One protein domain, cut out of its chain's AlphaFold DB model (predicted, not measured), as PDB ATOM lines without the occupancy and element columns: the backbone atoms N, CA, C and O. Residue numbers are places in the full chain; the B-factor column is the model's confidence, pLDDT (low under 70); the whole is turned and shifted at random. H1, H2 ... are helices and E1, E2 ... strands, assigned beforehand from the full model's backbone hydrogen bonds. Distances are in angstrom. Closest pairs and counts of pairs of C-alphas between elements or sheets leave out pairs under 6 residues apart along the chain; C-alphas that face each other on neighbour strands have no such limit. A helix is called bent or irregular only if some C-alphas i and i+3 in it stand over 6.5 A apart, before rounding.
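AT A GLANCE: This is residues 568 to 726 of the 966 residues of the protein "Helicase ATP-binding domain-containing protein" of viral metagenome (UniProt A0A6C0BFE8). A small parallel sheet of three strands, E1, E2 and E3, stands in the middle of the model, with H1 laid along one face and H5, H6 and H8 loosely grouped on the far side of the strands from H1. H2, H3 and H4 make a side lobe beyond the edge strand E1, joined to H1 by contacts of H2 and H3. The printed part has 159 residues and is mostly helix, with eight named helices and three named strands in the order H1 E1 H2 H3 H4 H5 H6 E2 H7 H8 E3; the sheet's order is E1 E2 E3. It is compact, with a radius of gyration of the C-alphas of 15.8 A and spans of 48 by 35 by 27 A.

HOW THE PARTS SIT: Look first at the inner strand E2, residues 676 to 680, whose parallel neighbours are E1, residues 588 to 592, at 15 degrees, and E3, residues 720 to 725, at 12 degrees. Within hydrogen-bond range you find N 590 and O 677, 2.9 A apart, and N 678 and O 720, 2.8 A apart. H1, residues 570 to 582, is on the sheet at a height of 9.7 A, over E2, and runs along the strands, at 3 degrees to E2 on the local plane. Its residues 571 to 575 touch residues 601 to 605 of H2, residues 595 to 607, at a steep tilt of 63 degrees, the closest C-alphas being Cys 572 and Asn 604, 6.0 A. Its residues 576 to 580 touch H3, residues 612 to 619, about perpendicular at 87 degrees; the closest C-alphas are Thr 579 and Ile 612, 5.6 A. H4, residues 628 to 634, is close to H2 but not clearly touching, with C-alphas 606 and 631 closest, 7.4 A apart. H5, residues 646 to 653, touches residues 700 to 706 of H8, residues 700 to 713, at a steep tilt of 42 degrees; C-alphas 653 and 706 are closest, 6.4 A. H6, residues 658 to 667, touches H5 only at the corner, C-alphas 652 and 660 being closest, 4.9 A. H5, H6 and H8 each only graze the sheet. H7, residues 683 to 686, is on the opposite face from H1. E1, H2 to H6, E2 and E2, H7, H8, E3 are strand-helix-strand units, parallel neighbours with helices between; the latter's crossover is right-handed. Each O i to N i+4 pair is within hydrogen-bond range in H3, H5, H6 and H8, against 7 of 9 in H1, 5 of 9 in H2 and 1 of 3 in H4, which has 3 of 4 O i to N i+3 pairs within range; H7 is too short for an i+4 pair.

IN THESE COORDINATES: Find C-alpha 676 at (32.179, 2.039, -28.856), where E2 begins; it is 12.5 A long, E1 13.0 A, and E3 16.9 A, ending at C-alpha 725, (33.195, 22.185, -26.590). From C-alpha 570 at (37.032, 18.558, -20.344), H1 runs 16.9 A. H8 is 19.8 A long, H6 14.1 A, and H2 19.7 A but irregular, C-alphas 596 and 599 being 7.2 A apart; H3, H4, H5 and H7 are shorter.

THE WHOLE: The two C-alphas farthest apart, Gly 621 and Asn 701, are 48.1 A apart. The printed part has no cut. The long links are H4 to H5, 11 residues, and H7 to H8, 13 residues; in the latter, residues 688 to 697 are under pLDDT 70, against a mean of 87.4 for the printed part.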
ATOM      1  N   THR A 568      38.198  23.976 -17.675       80.50
ATOM      2  CA  THR A 568      37.428  23.108 -16.751       80.50
ATOM      3  C   THR A 568      37.952  21.678 -16.616       80.50
ATOM      4  O   THR A 568      37.467  20.933 -15.768       80.50
ATOM      5  N   GLY A 569      38.898  21.273 -17.469       85.31
ATOM      6  CA  GLY A 569      39.394  19.898 -17.530       85.31
ATOM      7  C   GLY A 569      38.528  18.937 -18.357       85.31
ATOM      8  O   GLY A 569      38.511  17.757 -18.033       85.31
ATOM      9  N   LYS A 570      37.839  19.400 -19.419       91.62
ATOM     10  CA  LYS A 570      37.032  18.558 -20.344       91.62
ATOM     11  C   LYS A 570      37.723  17.249 -20.759       91.62
ATOM     12  O   LYS A 570      37.145  16.178 -20.614       91.62
ATOM     13  N   THR A 571      38.969  17.337 -21.229       92.06
ATOM     14  CA  THR A 571      39.800  16.188 -21.629       92.06
ATOM     15  C   THR A 571      39.939  15.173 -20.494       92.06
ATOM     16  O   THR A 571      39.787  13.974 -20.707       92.06
ATOM     17  N   CYS A 572      40.147  15.662 -19.272       92.06
ATOM     18  CA  CYS A 572      40.209  14.849 -18.067       92.06
ATOM     19  C   CYS A 572      38.847  14.221 -17.721       92.06
ATOM     20  O   CYS A 572      38.805  13.032 -17.426       92.06
ATOM     21  N   SER A 573      37.730  14.954 -17.851       94.50
ATOM     22  CA  SER A 573      36.367  14.414 -17.681       94.50
ATOM     23  C   SER A 573      36.105  13.220 -18.606       94.50
ATOM     24  O   SER A 573      35.561  12.205 -18.178       94.50
ATOM     25  N   ALA A 574      36.523  13.327 -19.872       96.00
ATOM     26  CA  ALA A 574      36.333  12.282 -20.872       96.00
ATOM     27  C   ALA A 574      37.255  11.069 -20.658       96.00
ATOM     28  O   ALA A 574      36.800   9.937 -20.806       96.00
ATOM     29  N   ILE A 575      38.517  11.274 -20.254       95.31
ATOM     30  CA  ILE A 575      39.422  10.175 -19.865       95.31
ATOM     31  C   ILE A 575      38.900   9.475 -18.601       95.31
ATOM     32  O   ILE A 575      38.850   8.246 -18.562       95.31
ATOM     33  N   ALA A 576      38.455  10.228 -17.594       94.38
ATOM     34  CA  ALA A 576      37.925   9.676 -16.352       94.38
ATOM     35  C   ALA A 576      36.656   8.842 -16.590       94.38
ATOM     36  O   ALA A 576      36.551   7.746 -16.049       94.38
ATOM     37  N   ALA A 577      35.730   9.309 -17.436       94.94
ATOM     38  CA  ALA A 577      34.541   8.548 -17.828       94.94
ATOM     39  C   ALA A 577      34.888   7.303 -18.666       94.94
ATOM     40  O   ALA A 577      34.389   6.213 -18.390       94.94
ATOM     41  N   ALA A 578      35.777   7.433 -19.659       96.31
ATOM     42  CA  ALA A 578      36.213   6.308 -20.488       96.31
ATOM     43  C   ALA A 578      36.863   5.186 -19.660       96.31
ATOM     44  O   ALA A 578      36.590   4.010 -19.890       96.31
ATOM     45  N   THR A 579      37.692   5.555 -18.679       94.69
ATOM     46  CA  THR A 579      38.493   4.618 -17.874       94.69
ATOM     47  C   THR A 579      37.800   4.146 -16.584       94.69
ATOM     48  O   THR A 579      38.257   3.178 -15.978       94.69
ATOM     49  N   SER A 580      36.695   4.778 -16.153       91.50
ATOM     50  CA  SER A 580      35.927   4.351 -14.968       91.50
ATOM     51  C   SER A 580      35.012   3.155 -15.237       91.50
ATOM     52  O   SER A 580      34.954   2.241 -14.415       91.50
ATOM     53  N   THR A 581      34.294   3.170 -16.365       91.44
ATOM     54  CA  THR A 581      33.209   2.221 -16.678       91.44
ATOM     55  C   THR A 581      33.345   1.632 -18.081       91.44
ATOM     56  O   THR A 581      33.516   0.426 -18.216       91.44
ATOM     57  N   PHE A 582      33.361   2.463 -19.129       95.81
ATOM     58  CA  PHE A 582      33.387   2.008 -20.529       95.81
ATOM     59  C   PHE A 582      34.514   1.010 -20.840       95.81
ATOM     60  O   PHE A 582      34.266  -0.020 -21.465       95.81
ATOM     61  N   GLU A 583      35.739   1.277 -20.384       94.25
ATOM     62  CA  GLU A 583      36.883   0.382 -20.586       94.25
ATOM     63  C   GLU A 583      36.721  -0.977 -19.881       94.25
ATOM     64  O   GLU A 583      37.180  -1.984 -20.421       94.25
ATOM     65  N   ARG A 584      36.018  -1.031 -18.739       91.25
ATOM     66  CA  ARG A 584      35.713  -2.275 -18.003       91.25
ATOM     67  C   ARG A 584      34.636  -3.102 -18.708       91.25
ATOM     68  O   ARG A 584      34.771  -4.314 -18.824       91.25
ATOM     69  N   ASP A 585      33.638  -2.434 -19.280       93.25
ATOM     70  CA  ASP A 585      32.555  -3.028 -20.081       93.25
ATOM     71  C   ASP A 585      32.986  -3.507 -21.486       93.25
ATOM     72  O   ASP A 585      32.153  -3.948 -22.296       93.25
ATOM     73  N   GLY A 586      34.283  -3.398 -21.793       93.19
ATOM     74  CA  GLY A 586      34.894  -3.801 -23.057       93.19
ATOM     75  C   GLY A 586      34.669  -2.825 -24.214       93.19
ATOM     76  O   GLY A 586      34.867  -3.210 -25.370       93.19
ATOM     77  N   TYR A 587      34.247  -1.581 -23.953       96.06
ATOM     78  CA  TYR A 587      34.012  -0.610 -25.023       96.06
ATOM     79  C   TYR A 587      35.322  -0.188 -25.698       96.06
ATOM     80  O   TYR A 587      36.328   0.112 -25.060       96.06
ATOM     81  N   THR A 588      35.295  -0.088 -27.023       95.88
ATOM     82  CA  THR A 588      36.370   0.539 -27.797       95.88
ATOM     83  C   THR A 588      36.299   2.056 -27.652       95.88
ATOM     84  O   THR A 588      35.254   2.650 -27.909       95.88
ATOM     85  N   ILE A 589      37.405   2.695 -27.275       96.12
ATOM     86  CA  ILE A 589      37.492   4.151 -27.151       96.12
ATOM     87  C   ILE A 589      38.004   4.724 -28.476       96.12
ATOM     88  O   ILE A 589      39.119   4.428 -28.907       96.12
ATOM     89  N   LEU A 590      37.192   5.547 -29.141       95.62
ATOM     90  CA  LEU A 590      37.573   6.283 -30.348       95.62
ATOM     91  C   LEU A 590      37.620   7.778 -30.040       95.62
ATOM     92  O   LEU A 590      36.582   8.403 -29.839       95.62
ATOM     93  N   TRP A 591      38.818   8.362 -30.045       95.94
ATOM     94  CA  TRP A 591      39.001   9.797 -29.820       95.94
ATOM     95  C   TRP A 591      39.234  10.550 -31.132       95.94
ATOM     96  O   TRP A 591      40.153  10.229 -31.895       95.94
ATOM     97  N   VAL A 592      38.439  11.592 -31.365       92.75
ATOM     98  CA  VAL A 592      38.525  12.486 -32.523       92.75
ATOM     99  C   VAL A 592      38.863  13.899 -32.050       92.75
ATOM    100  O   VAL A 592      38.127  14.479 -31.259       92.75
ATOM    101  N   THR A 593      39.983  14.453 -32.517       90.19
ATOM    102  CA  THR A 593      40.409  15.840 -32.233       90.19
ATOM    103  C   THR A 593      41.303  16.376 -33.360       90.19
ATOM    104  O   THR A 593      41.719  15.629 -34.252       90.19
ATOM    105  N   ARG A 594      41.636  17.672 -33.341       82.62
ATOM    106  CA  ARG A 594      42.610  18.268 -34.269       82.62
ATOM    107  C   ARG A 594      43.982  17.608 -34.152       82.62
ATOM    108  O   ARG A 594      44.438  17.240 -33.072       82.62
ATOM    109  N   THR A 595      44.701  17.567 -35.272       80.31
ATOM    110  CA  THR A 595      46.060  17.006 -35.351       80.31
ATOM    111  C   THR A 595      47.025  17.630 -34.327       80.31
ATOM    112  O   THR A 595      47.884  16.934 -33.793       80.31
ATOM    113  N   THR A 596      46.839  18.912 -33.996       73.50
ATOM    114  CA  THR A 596      47.647  19.678 -33.033       73.50
ATOM    115  C   THR A 596      47.344  19.413 -31.557       73.50
ATOM    116  O   THR A 596      48.151  19.817 -30.732       73.50
ATOM    117  N   LEU A 597      46.212  18.785 -31.215       81.12
ATOM    118  CA  LEU A 597      45.762  18.571 -29.825       81.12
ATOM    119  C   LEU A 597      45.984  17.129 -29.335       81.12
ATOM    120  O   LEU A 597      45.735  16.806 -28.175       81.12
ATOM    121  N   LYS A 598      46.480  16.234 -30.201       85.38
ATOM    122  CA  LYS A 598      46.697  14.816 -29.861       85.38
ATOM    123  C   LYS A 598      47.731  14.599 -28.746       85.38
ATOM    124  O   LYS A 598      47.669  13.573 -28.077       85.38
ATOM    125  N   SER A 599      48.660  15.536 -28.545       83.69
ATOM    126  CA  SER A 599      49.595  15.553 -27.409       83.69
ATOM    127  C   SER A 599      48.878  15.681 -26.068       83.69
ATOM    128  O   SER A 599      49.270  15.063 -25.082       83.69
ATOM    129  N   ASP A 600      47.809  16.470 -26.038       83.62
ATOM    130  CA  ASP A 600      47.233  16.975 -24.797       83.62
ATOM    131  C   ASP A 600      46.370  15.897 -24.132       83.62
ATOM    132  O   ASP A 600      46.297  15.830 -22.905       83.62
ATOM    133  N   ILE A 601      45.819  14.976 -24.935       90.06
ATOM    134  CA  ILE A 601      45.208  13.720 -24.477       90.06
ATOM    135  C   ILE A 601      46.220  12.920 -23.649       90.06
ATOM    136  O   ILE A 601      45.922  12.542 -22.520       90.06
ATOM    137  N   TRP A 602      47.429  12.698 -24.173       90.31
ATOM    138  CA  TRP A 602      48.463  11.917 -23.486       90.31
ATOM    139  C   TRP A 602      49.018  12.634 -22.255       90.31
ATOM    140  O   TRP A 602      49.263  11.988 -21.241       90.31
ATOM    141  N   LYS A 603      49.107  13.967 -22.294       86.56
ATOM    142  CA  LYS A 603      49.430  14.780 -21.116       86.56
ATOM    143  C   LYS A 603      48.382  14.633 -20.004       86.56
ATOM    144  O   LYS A 603      48.739  14.462 -18.844       86.56
ATOM    145  N   ASN A 604      47.091  14.645 -20.342       87.44
ATOM    146  CA  ASN A 604      46.022  14.391 -19.366       87.44
ATOM    147  C   ASN A 604      46.033  12.922 -18.885       87.44
ATOM    148  O   ASN A 604      45.762  12.656 -17.718       87.44
ATOM    149  N   MET A 605      46.368  11.970 -19.762       88.69
ATOM    150  CA  MET A 605      46.434  10.533 -19.460       88.69
ATOM    151  C   MET A 605      47.552  10.188 -18.464       88.69
ATOM    152  O   MET A 605      47.290   9.497 -17.483       88.69
ATOM    153  N   PHE A 606      48.775  10.665 -18.725       88.88
ATOM    154  CA  PHE A 606      49.996  10.223 -18.039       88.88
ATOM    155  C   PHE A 606      50.613  11.284 -17.117       88.88
ATOM    156  O   PHE A 606      51.042  10.934 -16.028       88.88
ATOM    157  N   ASP A 607      50.641  12.565 -17.506       83.94
ATOM    158  CA  ASP A 607      51.331  13.607 -16.719       83.94
ATOM    159  C   ASP A 607      50.417  14.267 -15.669       83.94
ATOM    160  O   ASP A 607      50.892  14.773 -14.658       83.94
ATOM    161  N   GLN A 608      49.101  14.286 -15.914       81.44
ATOM    162  CA  GLN A 608      48.076  14.752 -14.961       81.44
ATOM    163  C   GLN A 608      47.225  13.608 -14.381       81.44
ATOM    164  O   GLN A 608      46.333  13.850 -13.572       81.44
ATOM    165  N   VAL A 609      47.493  12.371 -14.815       87.44
ATOM    166  CA  VAL A 609      46.898  11.119 -14.319       87.44
ATOM    167  C   VAL A 609      45.364  11.161 -14.195       87.44
ATOM    168  O   VAL A 609      44.786  10.850 -13.155       87.44
ATOM    169  N   CYS A 610      44.666  11.518 -15.275       89.94
ATOM    170  CA  CYS A 610      43.194  11.487 -15.340       89.94
ATOM    171  C   CYS A 610      42.598  10.074 -15.509       89.94
ATOM    172  O   CYS A 610      41.379   9.915 -15.520       89.94
ATOM    173  N   SER A 611      43.443   9.057 -15.693       91.88
ATOM    174  CA  SER A 611      43.049   7.668 -15.952       91.88
ATOM    175  C   SER A 611      42.887   6.879 -14.657       91.88
ATOM    176  O   SER A 611      43.837   6.778 -13.880       91.88
ATOM    177  N   ILE A 612      41.712   6.284 -14.423       90.50
ATOM    178  CA  ILE A 612      41.423   5.578 -13.162       90.50
ATOM    179  C   ILE A 612      42.370   4.382 -12.921       90.50
ATOM    180  O   ILE A 612      42.916   4.305 -11.819       90.50
ATOM    181  N   PRO A 613      42.659   3.495 -13.900       91.00
ATOM    182  CA  PRO A 613      43.664   2.442 -13.732       91.00
ATOM    183  C   PRO A 613      45.054   2.972 -13.362       91.00
ATOM    184  O   PRO A 613      45.719   2.386 -12.515       91.00
ATOM    185  N   ILE A 614      45.481   4.104 -13.935       90.06
ATOM    186  CA  ILE A 614      46.811   4.676 -13.664       90.06
ATOM    187  C   ILE A 614      46.842   5.370 -12.288       90.06
ATOM    188  O   ILE A 614      47.828   5.254 -11.566       90.06
ATOM    189  N   GLN A 615      45.745   6.005 -11.852       88.81
ATOM    190  CA  GLN A 615      45.623   6.504 -10.474       88.81
ATOM    191  C   GLN A 615      45.696   5.379  -9.435       88.81
ATOM    192  O   GLN A 615      46.268   5.579  -8.365       88.81
ATOM    193  N   VAL A 616      45.111   4.211  -9.726       89.00
ATOM    194  CA  VAL A 616      45.216   3.021  -8.865       89.00
ATOM    195  C   VAL A 616      46.651   2.488  -8.875       89.00
ATOM    196  O   VAL A 616      47.236   2.334  -7.811       89.00
ATOM    197  N   MET A 617      47.260   2.339 -10.054       89.56
ATOM    198  CA  MET A 617      48.652   1.907 -10.226       89.56
ATOM    199  C   MET A 617      49.652   2.749  -9.407       89.56
ATOM    200  O   MET A 617      50.504   2.187  -8.723       89.56
ATOM    201  N   ILE A 618      49.523   4.082  -9.408       87.31
ATOM    202  CA  ILE A 618      50.382   4.966  -8.595       87.31
ATOM    203  C   ILE A 618      50.106   4.797  -7.094       87.31
ATOM    204  O   ILE A 618      51.039   4.800  -6.296       87.31
ATOM    205  N   LYS A 619      48.842   4.617  -6.686       87.12
ATOM    206  CA  LYS A 619      48.482   4.357  -5.276       87.12
ATOM    207  C   LYS A 619      48.981   2.995  -4.775       87.12
ATOM    208  O   LYS A 619      49.194   2.843  -3.580       87.12
ATOM    209  N   GLU A 620      49.219   2.048  -5.679       90.56
ATOM    210  CA  GLU A 620      49.917   0.778  -5.429       90.56
ATOM    211  C   GLU A 620      51.458   0.916  -5.433       90.56
ATOM    212  O   GLU A 620      52.159  -0.091  -5.355       90.56
ATOM    213  N   GLY A 621      52.004   2.134  -5.543       86.62
ATOM    214  CA  GLY A 621      53.446   2.403  -5.495       86.62
ATOM    215  C   GLY A 621      54.207   2.149  -6.802       86.62
ATOM    216  O   GLY A 621      55.432   2.063  -6.778       86.62
ATOM    217  N   LYS A 622      53.517   2.012  -7.943       87.00
ATOM    218  CA  LYS A 622      54.139   1.761  -9.256       87.00
ATOM    219  C   LYS A 622      54.279   3.061 -10.053       87.00
ATOM    220  O   LYS A 622      53.309   3.799 -10.231       87.00
ATOM    221  N   GLU A 623      55.472   3.316 -10.579       86.19
ATOM    222  CA  GLU A 623      55.784   4.533 -11.336       86.19
ATOM    223  C   GLU A 623      55.309   4.483 -12.802       86.19
ATOM    224  O   GLU A 623      55.108   3.416 -13.385       86.19
ATOM    225  N   ILE A 624      55.144   5.657 -13.422       86.75
ATOM    226  CA  ILE A 624      54.886   5.781 -14.866       86.75
ATOM    227  C   ILE A 624      56.237   5.836 -15.604       86.75
ATOM    228  O   ILE A 624      57.029   6.731 -15.309       86.75
ATOM    229  N   PRO A 625      56.498   4.973 -16.609       89.19
ATOM    230  CA  PRO A 625      57.735   5.017 -17.393       89.19
ATOM    231  C   PRO A 625      57.975   6.375 -18.065       89.19
ATOM    232  O   PRO A 625      57.040   7.017 -18.541       89.19
ATOM    233  N   GLU A 626      59.232   6.802 -18.197       85.94
ATOM    234  CA  GLU A 626      59.558   8.055 -18.896       85.94
ATOM    235  C   GLU A 626      59.235   7.997 -20.399       85.94
ATOM    236  O   GLU A 626      58.650   8.927 -20.957       85.94
ATOM    237  N   LYS A 627      59.589   6.885 -21.057       89.50
ATOM    238  CA  LYS A 627      59.463   6.711 -22.511       89.50
ATOM    239  C   LYS A 627      58.005   6.544 -22.932       89.50
ATOM    240  O   LYS A 627      57.278   5.708 -22.394       89.50
ATOM    241  N   MET A 628      57.584   7.294 -23.951       85.75
ATOM    242  CA  MET A 628      56.203   7.270 -24.447       85.75
ATOM    243  C   MET A 628      55.802   5.882 -24.977       85.75
ATOM    244  O   MET A 628      54.662   5.461 -24.809       85.75
ATOM    245  N   GLU A 629      56.738   5.143 -25.565       87.56
ATOM    246  CA  GLU A 629      56.547   3.777 -26.059       87.56
ATOM    247  C   GLU A 629      56.124   2.819 -24.939       87.56
ATOM    248  O   GLU A 629      55.286   1.947 -25.165       87.56
ATOM    249  N   ASP A 630      56.668   3.010 -23.734       88.19
ATOM    250  CA  ASP A 630      56.373   2.208 -22.549       88.19
ATOM    251  C   ASP A 630      55.113   2.705 -21.826       88.19
ATOM    252  O   ASP A 630      54.265   1.893 -21.462       88.19
ATOM    253  N   ARG A 631      54.895   4.028 -21.739       90.12
ATOM    254  CA  ARG A 631      53.616   4.615 -21.277       90.12
ATOM    255  C   ARG A 631      52.422   4.071 -22.061       90.12
ATOM    256  O   ARG A 631      51.402   3.712 -21.481       90.12
ATOM    257  N   MET A 632      52.559   3.948 -23.380       89.38
ATOM    258  CA  MET A 632      51.511   3.423 -24.259       89.38
ATOM    259  C   MET A 632      51.201   1.930 -24.036       89.38
ATOM    260  O   MET A 632      50.157   1.478 -24.506       89.38
ATOM    261  N   LYS A 633      52.046   1.170 -23.317       88.56
ATOM    262  CA  LYS A 633      51.767  -0.221 -22.898       88.56
ATOM    263  C   LYS A 633      50.851  -0.303 -21.672       88.56
ATOM    264  O   LYS A 633      50.268  -1.355 -21.438       88.56
ATOM    265  N   LEU A 634      50.692   0.790 -20.917       88.06
ATOM    266  CA  LEU A 634      49.788   0.874 -19.758       88.06
ATOM    267  C   LEU A 634      48.302   1.007 -20.152       88.06
ATOM    268  O   LEU A 634      47.432   1.023 -19.286       88.06
ATOM    269  N   LEU A 635      48.003   1.159 -21.446       88.38
ATOM    270  CA  LEU A 635      46.647   1.348 -21.963       88.38
ATOM    271  C   LEU A 635      46.008  -0.000 -22.322       88.38
ATOM    272  O   LEU A 635      46.613  -0.808 -23.027       88.38
ATOM    273  N   GLY A 636      44.762  -0.223 -21.899       84.44
ATOM    274  CA  GLY A 636      44.027  -1.445 -22.223       84.44
ATOM    275  C   GLY A 636      43.671  -1.572 -23.709       84.44
ATOM    276  O   GLY A 636      43.725  -0.617 -24.490       84.44
ATOM    277  N   SER A 637      43.225  -2.767 -24.116       87.50
ATOM    278  CA  SER A 637      42.801  -3.072 -25.499       87.50
ATOM    279  C   SER A 637      41.625  -2.208 -25.993       87.50
ATOM    280  O   SER A 637      41.348  -2.110 -27.197       87.50
ATOM    281  N   SER A 638      40.940  -1.534 -25.072       90.94
ATOM    282  CA  SER A 638      39.956  -0.474 -25.298       90.94
ATOM    283  C   SER A 638      40.538   0.718 -26.073       90.94
ATOM    284  O   SER A 638      39.848   1.257 -26.937       90.94
ATOM    285  N   TRP A 639      41.826   1.035 -25.896       90.50
ATOM    286  CA  TRP A 639      42.558   2.124 -26.569       90.50
ATOM    287  C   TRP A 639      43.379   1.680 -27.799       90.50
ATOM    288  O   TRP A 639      44.198   2.443 -28.317       90.50
ATOM    289  N   GLY A 640      43.158   0.465 -28.320       84.81
ATOM    290  CA  GLY A 640      43.914  -0.110 -29.452       84.81
ATOM    291  C   GLY A 640      43.831   0.652 -30.793       84.81
ATOM    292  O   GLY A 640      44.507   0.286 -31.761       84.81
ATOM    293  N   ILE A 641      43.028   1.718 -30.871       87.88
ATOM    294  CA  ILE A 641      42.959   2.661 -31.992       87.88
ATOM    295  C   ILE A 641      43.370   4.051 -31.477       87.88
ATOM    296  O   ILE A 641      42.655   4.680 -30.702       87.88
ATOM    297  N   ARG A 642      44.538   4.541 -31.921       88.81
ATOM    298  CA  ARG A 642      45.091   5.840 -31.489       88.81
ATOM    299  C   ARG A 642      44.202   7.028 -31.928       88.81
ATOM    300  O   ARG A 642      43.588   6.946 -32.996       88.81
ATOM    301  N   PRO A 643      44.197   8.159 -31.187       92.31
ATOM    302  CA  PRO A 643      43.415   9.353 -31.516       92.31
ATOM    303  C   PRO A 643      43.622   9.862 -32.949       92.31
ATOM    304  O   PRO A 643      44.747   9.935 -33.463       92.31
ATOM    305  N   MET A 644      42.530  10.260 -33.597       90.62
ATOM    306  CA  MET A 644      42.468  10.533 -35.036       90.62
ATOM    307  C   MET A 644      41.870  11.912 -35.356       90.62
ATOM    308  O   MET A 644      41.193  12.504 -34.524       90.62
ATOM    309  N   SER A 645      42.139  12.451 -36.550       87.62
ATOM    310  CA  SER A 645      41.504  13.697 -37.012       87.62
ATOM    311  C   SER A 645      40.119  13.451 -37.616       87.62
ATOM    312  O   SER A 645      39.813  12.335 -38.040       87.62
ATOM    313  N   TYR A 646      39.285  14.490 -37.719       84.56
ATOM    314  CA  TYR A 646      37.924  14.380 -38.264       84.56
ATOM    315  C   TYR A 646      37.881  13.762 -39.678       84.56
ATOM    316  O   TYR A 646      36.974  12.983 -39.980       84.56
ATOM    317  N   LYS A 647      38.891  14.008 -40.532       81.31
ATOM    318  CA  LYS A 647      39.033  13.333 -41.839       81.31
ATOM    319  C   LYS A 647      39.471  11.868 -41.718       81.31
ATOM    320  O   LYS A 647      38.948  11.024 -42.441       81.31
ATOM    321  N   GLN A 648      40.392  11.536 -40.807       86.62
ATOM    322  CA  GLN A 648      40.758  10.135 -40.539       86.62
ATOM    323  C   GLN A 648      39.540   9.334 -40.047       86.62
ATOM    324  O   GLN A 648      39.320   8.212 -40.506       86.62
ATOM    325  N   PHE A 649      38.709   9.947 -39.200       86.94
ATOM    326  CA  PHE A 649      37.448   9.385 -38.724       86.94
ATOM    327  C   PHE A 649      36.383   9.293 -39.831       86.94
ATOM    328  O   PHE A 649      35.745   8.255 -39.980       86.94
ATOM    329  N   SER A 650      36.262  10.311 -40.689       82.81
ATOM    330  CA  SER A 650      35.384  10.272 -41.871       82.81
ATOM    331  C   SER A 650      35.758   9.133 -42.829       82.81
ATOM    332  O   SER A 650      34.885   8.443 -43.350       82.81
ATOM    333  N   ASN A 651      37.058   8.872 -43.010       84.12
ATOM    334  CA  ASN A 651      37.550   7.727 -43.781       84.12
ATOM    335  C   ASN A 651      37.292   6.382 -43.078       84.12
ATOM    336  O   ASN A 651      37.072   5.385 -43.763       84.12
ATOM    337  N   LEU A 652      37.292   6.349 -41.738       85.19
ATOM    338  CA  LEU A 652      36.943   5.165 -40.946       85.19
ATOM    339  C   LEU A 652      35.461   4.820 -41.137       85.19
ATOM    340  O   LEU A 652      35.162   3.706 -41.555       85.19
ATOM    341  N   VAL A 653      34.535   5.765 -40.934       82.75
ATOM    342  CA  VAL A 653      33.092   5.503 -41.134       82.75
ATOM    343  C   VAL A 653      32.721   5.272 -42.606       82.75
ATOM    344  O   VAL A 653      31.702   4.653 -42.892       82.75
ATOM    345  N   ALA A 654      33.567   5.704 -43.549       80.06
ATOM    346  CA  ALA A 654      33.453   5.372 -44.971       80.06
ATOM    347  C   ALA A 654      33.999   3.977 -45.348       80.06
ATOM    348  O   ALA A 654      33.901   3.598 -46.515       80.06
ATOM    349  N   GLY A 655      34.608   3.235 -44.415       79.50
ATOM    350  CA  GLY A 655      35.187   1.910 -44.666       79.50
ATOM    351  C   GLY A 655      36.570   1.902 -45.337       79.50
ATOM    352  O   GLY A 655      37.006   0.858 -45.818       79.50
ATOM    353  N   LYS A 656      37.264   3.047 -45.415       70.06
ATOM    354  CA  LYS A 656      38.409   3.281 -46.323       70.06
ATOM    355  C   LYS A 656      39.789   3.352 -45.646       70.06
ATOM    356  O   LYS A 656      40.666   4.058 -46.138       70.06
ATOM    357  N   ASN A 657      40.012   2.677 -44.515       74.56
ATOM    358  CA  ASN A 657      41.331   2.643 -43.860       74.56
ATOM    359  C   ASN A 657      41.554   1.408 -42.964       74.56
ATOM    360  O   ASN A 657      40.644   0.622 -42.707       74.56
ATOM    361  N   GLU A 658      42.782   1.245 -42.457       82.81
ATOM    362  CA  GLU A 658      43.106   0.191 -41.487       82.81
ATOM    363  C   GLU A 658      42.345   0.320 -40.168       82.81
ATOM    364  O   GLU A 658      42.020  -0.695 -39.561       82.81
ATOM    365  N   PHE A 659      42.048   1.541 -39.714       84.19
ATOM    366  CA  PHE A 659      41.300   1.744 -38.471       84.19
ATOM    367  C   PHE A 659      39.907   1.110 -38.557       84.19
ATOM    368  O   PHE A 659      39.483   0.465 -37.605       84.19
ATOM    369  N   TYR A 660      39.249   1.189 -39.719       86.44
ATOM    370  CA  TYR A 660      38.016   0.457 -39.993       86.44
ATOM    371  C   TYR A 660      38.220  -1.063 -39.964       86.44
ATOM    372  O   TYR A 660      37.417  -1.754 -39.349       86.44
ATOM    373  N   LYS A 661      39.305  -1.599 -40.551       86.75
ATOM    374  CA  LYS A 661      39.621  -3.040 -40.455       86.75
ATOM    375  C   LYS A 661      39.791  -3.480 -38.993       86.75
ATOM    376  O   LYS A 661      39.154  -4.435 -38.572       86.75
ATOM    377  N   ARG A 662      40.586  -2.752 -38.197       87.25
ATOM    378  CA  ARG A 662      40.789  -3.024 -36.758       87.25
ATOM    379  C   ARG A 662      39.472  -2.970 -35.978       87.25
ATOM    380  O   ARG A 662      39.218  -3.835 -35.148       87.25
ATOM    381  N   LEU A 663      38.628  -1.985 -36.277       88.69
ATOM    382  CA  LEU A 663      37.328  -1.807 -35.638       88.69
ATOM    383  C   LEU A 663      36.341  -2.931 -36.008       88.69
ATOM    384  O   LEU A 663      35.698  -3.487 -35.126       88.69
ATOM    385  N   VAL A 664      36.281  -3.331 -37.283       90.06
ATOM    386  CA  VAL A 664      35.504  -4.493 -37.756       90.06
ATOM    387  C   VAL A 664      35.990  -5.792 -37.112       90.06
ATOM    388  O   VAL A 664      35.160  -6.611 -36.727       90.06
ATOM    389  N   ASN A 665      37.303  -5.971 -36.950       88.81
ATOM    390  CA  ASN A 665      37.870  -7.156 -36.306       88.81
ATOM    391  C   ASN A 665      37.533  -7.234 -34.805       88.81
ATOM    392  O   ASN A 665      37.458  -8.336 -34.273       88.81
ATOM    393  N   LYS A 666      37.333  -6.094 -34.124       87.50
ATOM    394  CA  LYS A 666      37.012  -6.048 -32.686       87.50
ATOM    395  C   LYS A 666      35.504  -6.052 -32.392       87.50
ATOM    396  O   LYS A 666      35.071  -6.732 -31.470       87.50
ATOM    397  N   ASN A 667      34.711  -5.319 -33.174       90.06
ATOM    398  CA  ASN A 667      33.284  -5.078 -32.910       90.06
ATOM    399  C   ASN A 667      32.339  -5.814 -33.888       90.06
ATOM    400  O   ASN A 667      31.134  -5.895 -33.651       90.06
ATOM    401  N   GLY A 668      32.870  -6.359 -34.989       89.88
ATOM    402  CA  GLY A 668      32.122  -7.069 -36.030       89.88
ATOM    403  C   GLY A 668      31.743  -6.215 -37.251       89.88
ATOM    404  O   GLY A 668      31.685  -4.988 -37.220       89.88
ATOM    405  N   LYS A 669      31.448  -6.885 -38.374       89.12
ATOM    406  CA  LYS A 669      31.133  -6.244 -39.673       89.12
ATOM    407  C   LYS A 669      29.708  -5.663 -39.762       89.12
ATOM    408  O   LYS A 669      29.467  -4.770 -40.574       89.12
ATOM    409  N   LYS A 670      28.756  -6.164 -38.960       90.50
ATOM    410  CA  LYS A 670      27.330  -5.761 -38.990       90.50
ATOM    411  C   LYS A 670      27.149  -4.313 -38.513       90.50
ATOM    412  O   LYS A 670      26.619  -3.474 -39.251       90.50
ATOM    413  N   ASP A 671      27.668  -4.022 -37.324       93.31
ATOM    414  CA  ASP A 671      27.821  -2.677 -36.771       93.31
ATOM    415  C   ASP A 671      29.234  -2.508 -36.184       93.31
ATOM    416  O   ASP A 671      29.472  -2.889 -35.039       93.31
ATOM    417  N   PRO A 672      30.172  -1.909 -36.937       92.62
ATOM    418  CA  PRO A 672      31.519  -1.652 -36.440       92.62
ATOM    419  C   PRO A 672      31.562  -0.675 -35.258       92.62
ATOM    420  O   PRO A 672      32.566  -0.626 -34.560       92.62
ATOM    421  N   LEU A 673      30.507   0.107 -35.002       94.94
ATOM    422  CA  LEU A 673      30.447   1.028 -33.862       94.94
ATOM    423  C   LEU A 673      29.734   0.418 -32.637       94.94
ATOM    424  O   LEU A 673      29.535   1.114 -31.639       94.94
ATOM    425  N   LYS A 674      29.405  -0.885 -32.663       96.00
ATOM    426  CA  LYS A 674      28.941  -1.625 -31.479       96.00
ATOM    427  C   LYS A 674      29.960  -1.483 -30.336       96.00
ATOM    428  O   LYS A 674      31.162  -1.459 -30.596       96.00
ATOM    429  N   LYS A 675      29.485  -1.353 -29.087       95.88
ATOM    430  CA  LYS A 675      30.285  -1.142 -27.864       95.88
ATOM    431  C   LYS A 675      31.470  -0.198 -28.102       95.88
ATOM    432  O   LYS A 675      32.634  -0.550 -27.933       95.88
ATOM    433  N   THR A 676      31.170   1.013 -28.565       97.19
ATOM    434  CA  THR A 676      32.179   2.039 -28.856       97.19
ATOM    435  C   THR A 676      31.821   3.347 -28.163       97.19
ATOM    436  O   THR A 676      30.715   3.855 -28.345       97.19
ATOM    437  N   LEU A 677      32.755   3.900 -27.385       97.88
ATOM    438  CA  LEU A 677      32.682   5.268 -26.880       97.88
ATOM    439  C   LEU A 677      33.413   6.182 -27.870       97.88
ATOM    440  O   LEU A 677      34.636   6.126 -28.002       97.88
ATOM    441  N   LEU A 678      32.656   7.019 -28.568       97.44
ATOM    442  CA  LEU A 678      33.159   8.024 -29.494       97.44
ATOM    443  C   LEU A 678      33.274   9.372 -28.777       97.44
ATOM    444  O   LEU A 678      32.268  10.029 -28.520       97.44
ATOM    445  N   ILE A 679      34.500   9.798 -28.487       97.88
ATOM    446  CA  ILE A 679      34.803  11.107 -27.905       97.88
ATOM    447  C   ILE A 679      35.160  12.058 -29.049       97.88
ATOM    448  O   ILE A 679      36.124  11.812 -29.777       97.88
ATOM    449  N   ILE A 680      34.397  13.139 -29.217       95.19
ATOM    450  CA  ILE A 680      34.691  14.203 -30.184       95.19
ATOM    451  C   ILE A 680      34.997  15.494 -29.432       95.19
ATOM    452  O   ILE A 680      34.123  16.122 -28.833       95.19
ATOM    453  N   ASP A 681      36.260  15.880 -29.505       92.50
ATOM    454  CA  ASP A 681      36.795  17.138 -29.009       92.50
ATOM    455  C   ASP A 681      36.525  18.293 -29.992       92.50
ATOM    456  O   ASP A 681      36.319  18.064 -31.189       92.50
ATOM    457  N   GLU A 682      36.507  19.528 -29.484       87.94
ATOM    458  CA  GLU A 682      36.111  20.765 -30.189       87.94
ATOM    459  C   GLU A 682      34.924  20.572 -31.157       87.94
ATOM    460  O   GLU A 682      34.964  20.924 -32.341       87.94
ATOM    461  N   ALA A 683      33.849  19.963 -30.642       91.06
ATOM    462  CA  ALA A 683      32.732  19.439 -31.426       91.06
ATOM    463  C   ALA A 683      32.033  20.482 -32.320       91.06
ATOM    464  O   ALA A 683      31.464  20.116 -33.347       91.06
ATOM    465  N   HIS A 684      32.119  21.780 -32.005       86.12
ATOM    466  CA  HIS A 684      31.582  22.858 -32.849       86.12
ATOM    467  C   HIS A 684      32.189  22.878 -34.257       86.12
ATOM    468  O   HIS A 684      31.507  23.234 -35.217       86.12
ATOM    469  N   LYS A 685      33.430  22.401 -34.429       82.44
ATOM    470  CA  LYS A 685      34.075  22.282 -35.749       82.44
ATOM    471  C   LYS A 685      33.481  21.190 -36.650       82.44
ATOM    472  O   LYS A 685      33.848  21.129 -37.822       82.44
ATOM    473  N   LEU A 686      32.541  20.375 -36.157       85.50
ATOM    474  CA  LEU A 686      31.750  19.467 -36.996       85.50
ATOM    475  C   LEU A 686      30.826  20.220 -37.971       85.50
ATOM    476  O   LEU A 686      30.625  19.752 -39.090       85.50
ATOM    477  N   TYR A 687      30.296  21.383 -37.567       83.06
ATOM    478  CA  TYR A 687      29.326  22.165 -38.349       83.06
ATOM    479  C   TYR A 687      29.781  23.609 -38.635       83.06
ATOM    480  O   TYR A 687      29.503  24.124 -39.719       83.06
ATOM    481  N   GLY A 688      30.552  24.240 -37.738       65.81
ATOM    482  CA  GLY A 688      31.128  25.585 -37.890       65.81
ATOM    483  C   GLY A 688      32.269  25.657 -38.916       65.81
ATOM    484  O   GLY A 688      33.416  25.946 -38.579       65.81
ATOM    485  N   GLY A 689      31.970  25.356 -40.183       52.97
ATOM    486  CA  GLY A 689      32.930  25.023 -41.244       52.97
ATOM    487  C   GLY A 689      33.839  26.140 -41.780       52.97
ATOM    488  O   GLY A 689      34.368  25.985 -42.879       52.97
ATOM    489  N   GLY A 690      34.034  27.245 -41.056       52.88
ATOM    490  CA  GLY A 690      34.918  28.345 -41.465       52.88
ATOM    491  C   GLY A 690      36.402  27.963 -41.440       52.88
ATOM    492  O   GLY A 690      37.074  28.010 -42.470       52.88
ATOM    493  N   ASP A 691      36.895  27.534 -40.274       50.78
ATOM    494  CA  ASP A 691      38.341  27.504 -39.973       50.78
ATOM    495  C   ASP A 691      39.026  26.157 -40.230       50.78
ATOM    496  O   ASP A 691      40.255  26.070 -40.224       50.78
ATOM    497  N   LEU A 692      38.260  25.080 -40.441       56.59
ATOM    498  CA  LEU A 692      38.843  23.811 -40.870       56.59
ATOM    499  C   LEU A 692      39.262  23.907 -42.337       56.59
ATOM    500  O   LEU A 692      38.435  24.174 -43.219       56.59
ATOM    501  N   SER A 693      40.535  23.605 -42.597       54.69
ATOM    502  CA  SER A 693      41.041  23.405 -43.955       54.69
ATOM    503  C   SER A 693      40.225  22.333 -44.688       54.69
ATOM    504  O   SER A 693      39.689  21.407 -44.074       54.69
ATOM    505  N   SER A 694      40.190  22.387 -46.021       57.53
ATOM    506  CA  SER A 694      39.600  21.328 -46.860       57.53
ATOM    507  C   SER A 694      40.222  19.939 -46.628       57.53
ATOM    508  O   SER A 694      39.650  18.926 -47.027       57.53
ATOM    509  N   VAL A 695      41.377  19.877 -45.956       54.91
ATOM    510  CA  VAL A 695      42.086  18.648 -45.586       54.91
ATOM    511  C   VAL A 695      41.646  18.103 -44.215       54.91
ATOM    512  O   VAL A 695      41.874  16.926 -43.956       54.91
ATOM    513  N   GLU A 696      40.973  18.882 -43.360       60.59
ATOM    514  CA  GLU A 696      40.484  18.418 -42.045       60.59
ATOM    515  C   GLU A 696      38.950  18.343 -41.905       60.59
ATOM    516  O   GLU A 696      38.484  17.694 -40.971       60.59
ATOM    517  N   ARG A 697      38.157  18.939 -42.812       69.06
ATOM    518  CA  ARG A 697      36.676  18.918 -42.733       69.06
ATOM    519  C   ARG A 697      36.085  17.487 -42.736       69.06
ATOM    520  O   ARG A 697      36.498  16.676 -43.570       69.06
ATOM    521  N   PRO A 698      35.113  17.173 -41.852       75.12
ATOM    522  CA  PRO A 698      34.433  15.877 -41.820       75.12
ATOM    523  C   PRO A 698      33.364  15.697 -42.908       75.12
ATOM    524  O   PRO A 698      32.785  16.660 -43.405       75.12
ATOM    525  N   ASP A 699      33.030  14.436 -43.200       82.94
ATOM    526  CA  ASP A 699      31.820  14.065 -43.942       82.94
ATOM    527  C   ASP A 699      30.664  13.804 -42.962       82.94
ATOM    528  O   ASP A 699      30.481  12.697 -42.443       82.94
ATOM    529  N   MET A 700      29.883  14.851 -42.694       86.25
ATOM    530  CA  MET A 700      28.797  14.799 -41.712       86.25
ATOM    531  C   MET A 700      27.633  13.891 -42.128       86.25
ATOM    532  O   MET A 700      26.962  13.338 -41.257       86.25
ATOM    533  N   ASN A 701      27.429  13.655 -43.428       85.81
ATOM    534  CA  ASN A 701      26.395  12.741 -43.916       85.81
ATOM    535  C   ASN A 701      26.777  11.283 -43.638       85.81
ATOM    536  O   ASN A 701      25.951  10.515 -43.140       85.81
ATOM    537  N   LYS A 702      28.040  10.903 -43.882       86.25
ATOM    538  CA  LYS A 702      28.546   9.574 -43.506       86.25
ATOM    539  C   LYS A 702      28.563   9.388 -41.990       86.25
ATOM    540  O   LYS A 702      28.153   8.328 -41.521       86.25
ATOM    541  N   LEU A 703      28.952  10.413 -41.225       88.44
ATOM    542  CA  LEU A 703      28.938  10.355 -39.761       88.44
ATOM    543  C   LEU A 703      27.520  10.159 -39.199       88.44
ATOM    544  O   LEU A 703      27.285   9.181 -38.488       88.44
ATOM    545  N   LYS A 704      26.561  11.030 -39.556       90.69
ATOM    546  CA  LYS A 704      25.157  10.937 -39.104       90.69
ATOM    547  C   LYS A 704      24.555   9.570 -39.468       90.69
ATOM    548  O   LYS A 704      23.912   8.936 -38.634       90.69
ATOM    549  N   THR A 705      24.847   9.062 -40.671       90.88
ATOM    550  CA  THR A 705      24.418   7.724 -41.119       90.88
ATOM    551  C   THR A 705      25.020   6.592 -40.278       90.88
ATOM    552  O   THR A 705      24.289   5.695 -39.862       90.88
ATOM    553  N   ALA A 706      26.326   6.622 -39.994       91.38
ATOM    554  CA  ALA A 706      26.995   5.571 -39.225       91.38
ATOM    555  C   ALA A 706      26.504   5.499 -37.768       91.38
ATOM    556  O   ALA A 706      26.235   4.405 -37.269       91.38
ATOM    557  N   LEU A 707      26.314   6.651 -37.113       93.94
ATOM    558  CA  LEU A 707      25.783   6.718 -35.747       93.94
ATOM    559  C   LEU A 707      24.356   6.161 -35.671       93.94
ATOM    560  O   LEU A 707      24.093   5.249 -34.891       93.94
ATOM    561  N   HIS A 708      23.444   6.635 -36.529       93.31
ATOM    562  CA  HIS A 708      22.062   6.147 -36.524       93.31
ATOM    563  C   HIS A 708      21.945   4.670 -36.924       93.31
ATOM    564  O   HIS A 708      21.091   3.971 -36.380       93.31
ATOM    565  N   LYS A 709      22.824   4.160 -37.801       94.06
ATOM    566  CA  LYS A 709      22.909   2.721 -38.092       94.06
ATOM    567  C   LYS A 709      23.239   1.918 -36.827       94.06
ATOM    568  O   LYS A 709      22.587   0.909 -36.577       94.06
ATOM    569  N   SER A 710      24.197   2.370 -36.014       95.62
ATOM    570  CA  SER A 710      24.530   1.712 -34.742       95.62
ATOM    571  C   SER A 710      23.384   1.806 -33.727       95.62
ATOM    572  O   SER A 710      23.014   0.794 -33.128       95.62
ATOM    573  N   TYR A 711      22.751   2.979 -33.586       95.38
ATOM    574  CA  TYR A 711      21.589   3.168 -32.702       95.38
ATOM    575  C   TYR A 711      20.424   2.226 -33.043       95.38
ATOM    576  O   TYR A 711      19.753   1.747 -32.132       95.38
ATOM    577  N   ALA A 712      20.202   1.952 -34.333       94.25
ATOM    578  CA  ALA A 712      19.160   1.044 -34.804       94.25
ATOM    579  C   ALA A 712      19.544  -0.445 -34.689       94.25
ATOM    580  O   ALA A 712      18.699  -1.261 -34.337       94.25
ATOM    581  N   LEU A 713      20.799  -0.819 -34.979       94.62
ATOM    582  CA  LEU A 713      21.219  -2.228 -35.032       94.62
ATOM    583  C   LEU A 713      21.646  -2.831 -33.691       94.62
ATOM    584  O   LEU A 713      21.505  -4.040 -33.515       94.62
ATOM    585  N   SER A 714      22.206  -2.030 -32.782       93.88
ATOM    586  CA  SER A 714      22.898  -2.538 -31.585       93.88
ATOM    587  C   SER A 714      22.174  -2.244 -30.265       93.88
ATOM    588  O   SER A 714      22.636  -2.670 -29.210       93.88
ATOM    589  N   GLY A 715      21.018  -1.572 -30.290       88.56
ATOM    590  CA  GLY A 715      20.135  -1.462 -29.122       88.56
ATOM    591  C   GLY A 715      20.810  -0.797 -27.917       88.56
ATOM    592  O   GLY A 715      21.130   0.387 -27.976       88.56
ATOM    593  N   LYS A 716      21.013  -1.529 -26.811       89.31
ATOM    594  CA  LYS A 716      21.772  -1.044 -25.635       89.31
ATOM    595  C   LYS A 716      23.269  -0.890 -25.953       89.31
ATOM    596  O   LYS A 716      23.813   0.184 -25.718       89.31
ATOM    597  N   ASP A 717      23.862  -1.889 -26.610       94.19
ATOM    598  CA  ASP A 717      25.267  -1.962 -27.064       94.19
ATOM    599  C   ASP A 717      25.627  -0.998 -28.223       94.19
ATOM    600  O   ASP A 717      26.714  -1.090 -28.799       94.19
ATOM    601  N   SER A 718      24.730  -0.103 -28.640       95.75
ATOM    602  CA  SER A 718      25.029   0.880 -29.688       95.75
ATOM    603  C   SER A 718      26.114   1.870 -29.264       95.75
ATOM    604  O   SER A 718      26.293   2.123 -28.073       95.75
ATOM    605  N   VAL A 719      26.756   2.511 -30.242       96.94
ATOM    606  CA  VAL A 719      27.729   3.587 -30.016       96.94
ATOM    607  C   VAL A 719      27.224   4.629 -29.011       96.94
ATOM    608  O   VAL A 719      26.040   4.978 -28.986       96.94
ATOM    609  N   LYS A 720      28.139   5.113 -28.175       97.81
ATOM    610  CA  LYS A 720      27.920   6.163 -27.178       97.81
ATOM    611  C   LYS A 720      28.782   7.358 -27.560       97.81
ATOM    612  O   LYS A 720      29.974   7.187 -27.798       97.81
ATOM    613  N   VAL A 721      28.204   8.552 -27.656       97.62
ATOM    614  CA  VAL A 721      28.903   9.741 -28.181       97.62
ATOM    615  C   VAL A 721      29.094  10.790 -27.089       97.62
ATOM    616  O   VAL A 721      28.121  11.300 -26.548       97.62
ATOM    617  N   MET A 722      30.337  11.159 -26.789       98.19
ATOM    618  CA  MET A 722      30.656  12.293 -25.921       98.19
ATOM    619  C   MET A 722      31.181  13.450 -26.776       98.19
ATOM    620  O   MET A 722      32.265  13.364 -27.350       98.19
ATOM    621  N   LEU A 723      30.409  14.530 -26.871       97.75
ATOM    622  CA  LEU A 723      30.801  15.761 -27.558       97.75
ATOM    623  C   LEU A 723      31.356  16.755 -26.537       97.75
ATOM    624  O   LEU A 723      30.752  16.956 -25.486       97.75
ATOM    625  N   MET A 724      32.471  17.413 -26.844       95.69
ATOM    626  CA  MET A 724      33.116  18.384 -25.954       95.69
ATOM    627  C   MET A 724      33.333  19.717 -26.667       95.69
ATOM    628  O   MET A 724      33.862  19.744 -27.775       95.69
ATOM    629  N   THR A 725      32.947  20.835 -26.046       91.69
ATOM    630  CA  THR A 725      33.195  22.185 -26.590       91.69
ATOM    631  C   THR A 725      32.969  23.273 -25.534       91.69
ATOM    632  O   THR A 725      32.196  23.083 -24.596       91.69
ATOM    633  N   ALA A 726      33.641  24.418 -25.688       87.12
ATOM    634  CA  ALA A 726      33.358  25.641 -24.925       87.12
ATOM    635  C   ALA A 726      32.345  26.580 -25.609       87.12
ATOM    636  O   ALA A 726      31.818  27.482 -24.964       87.12
TER     637      ALA A 726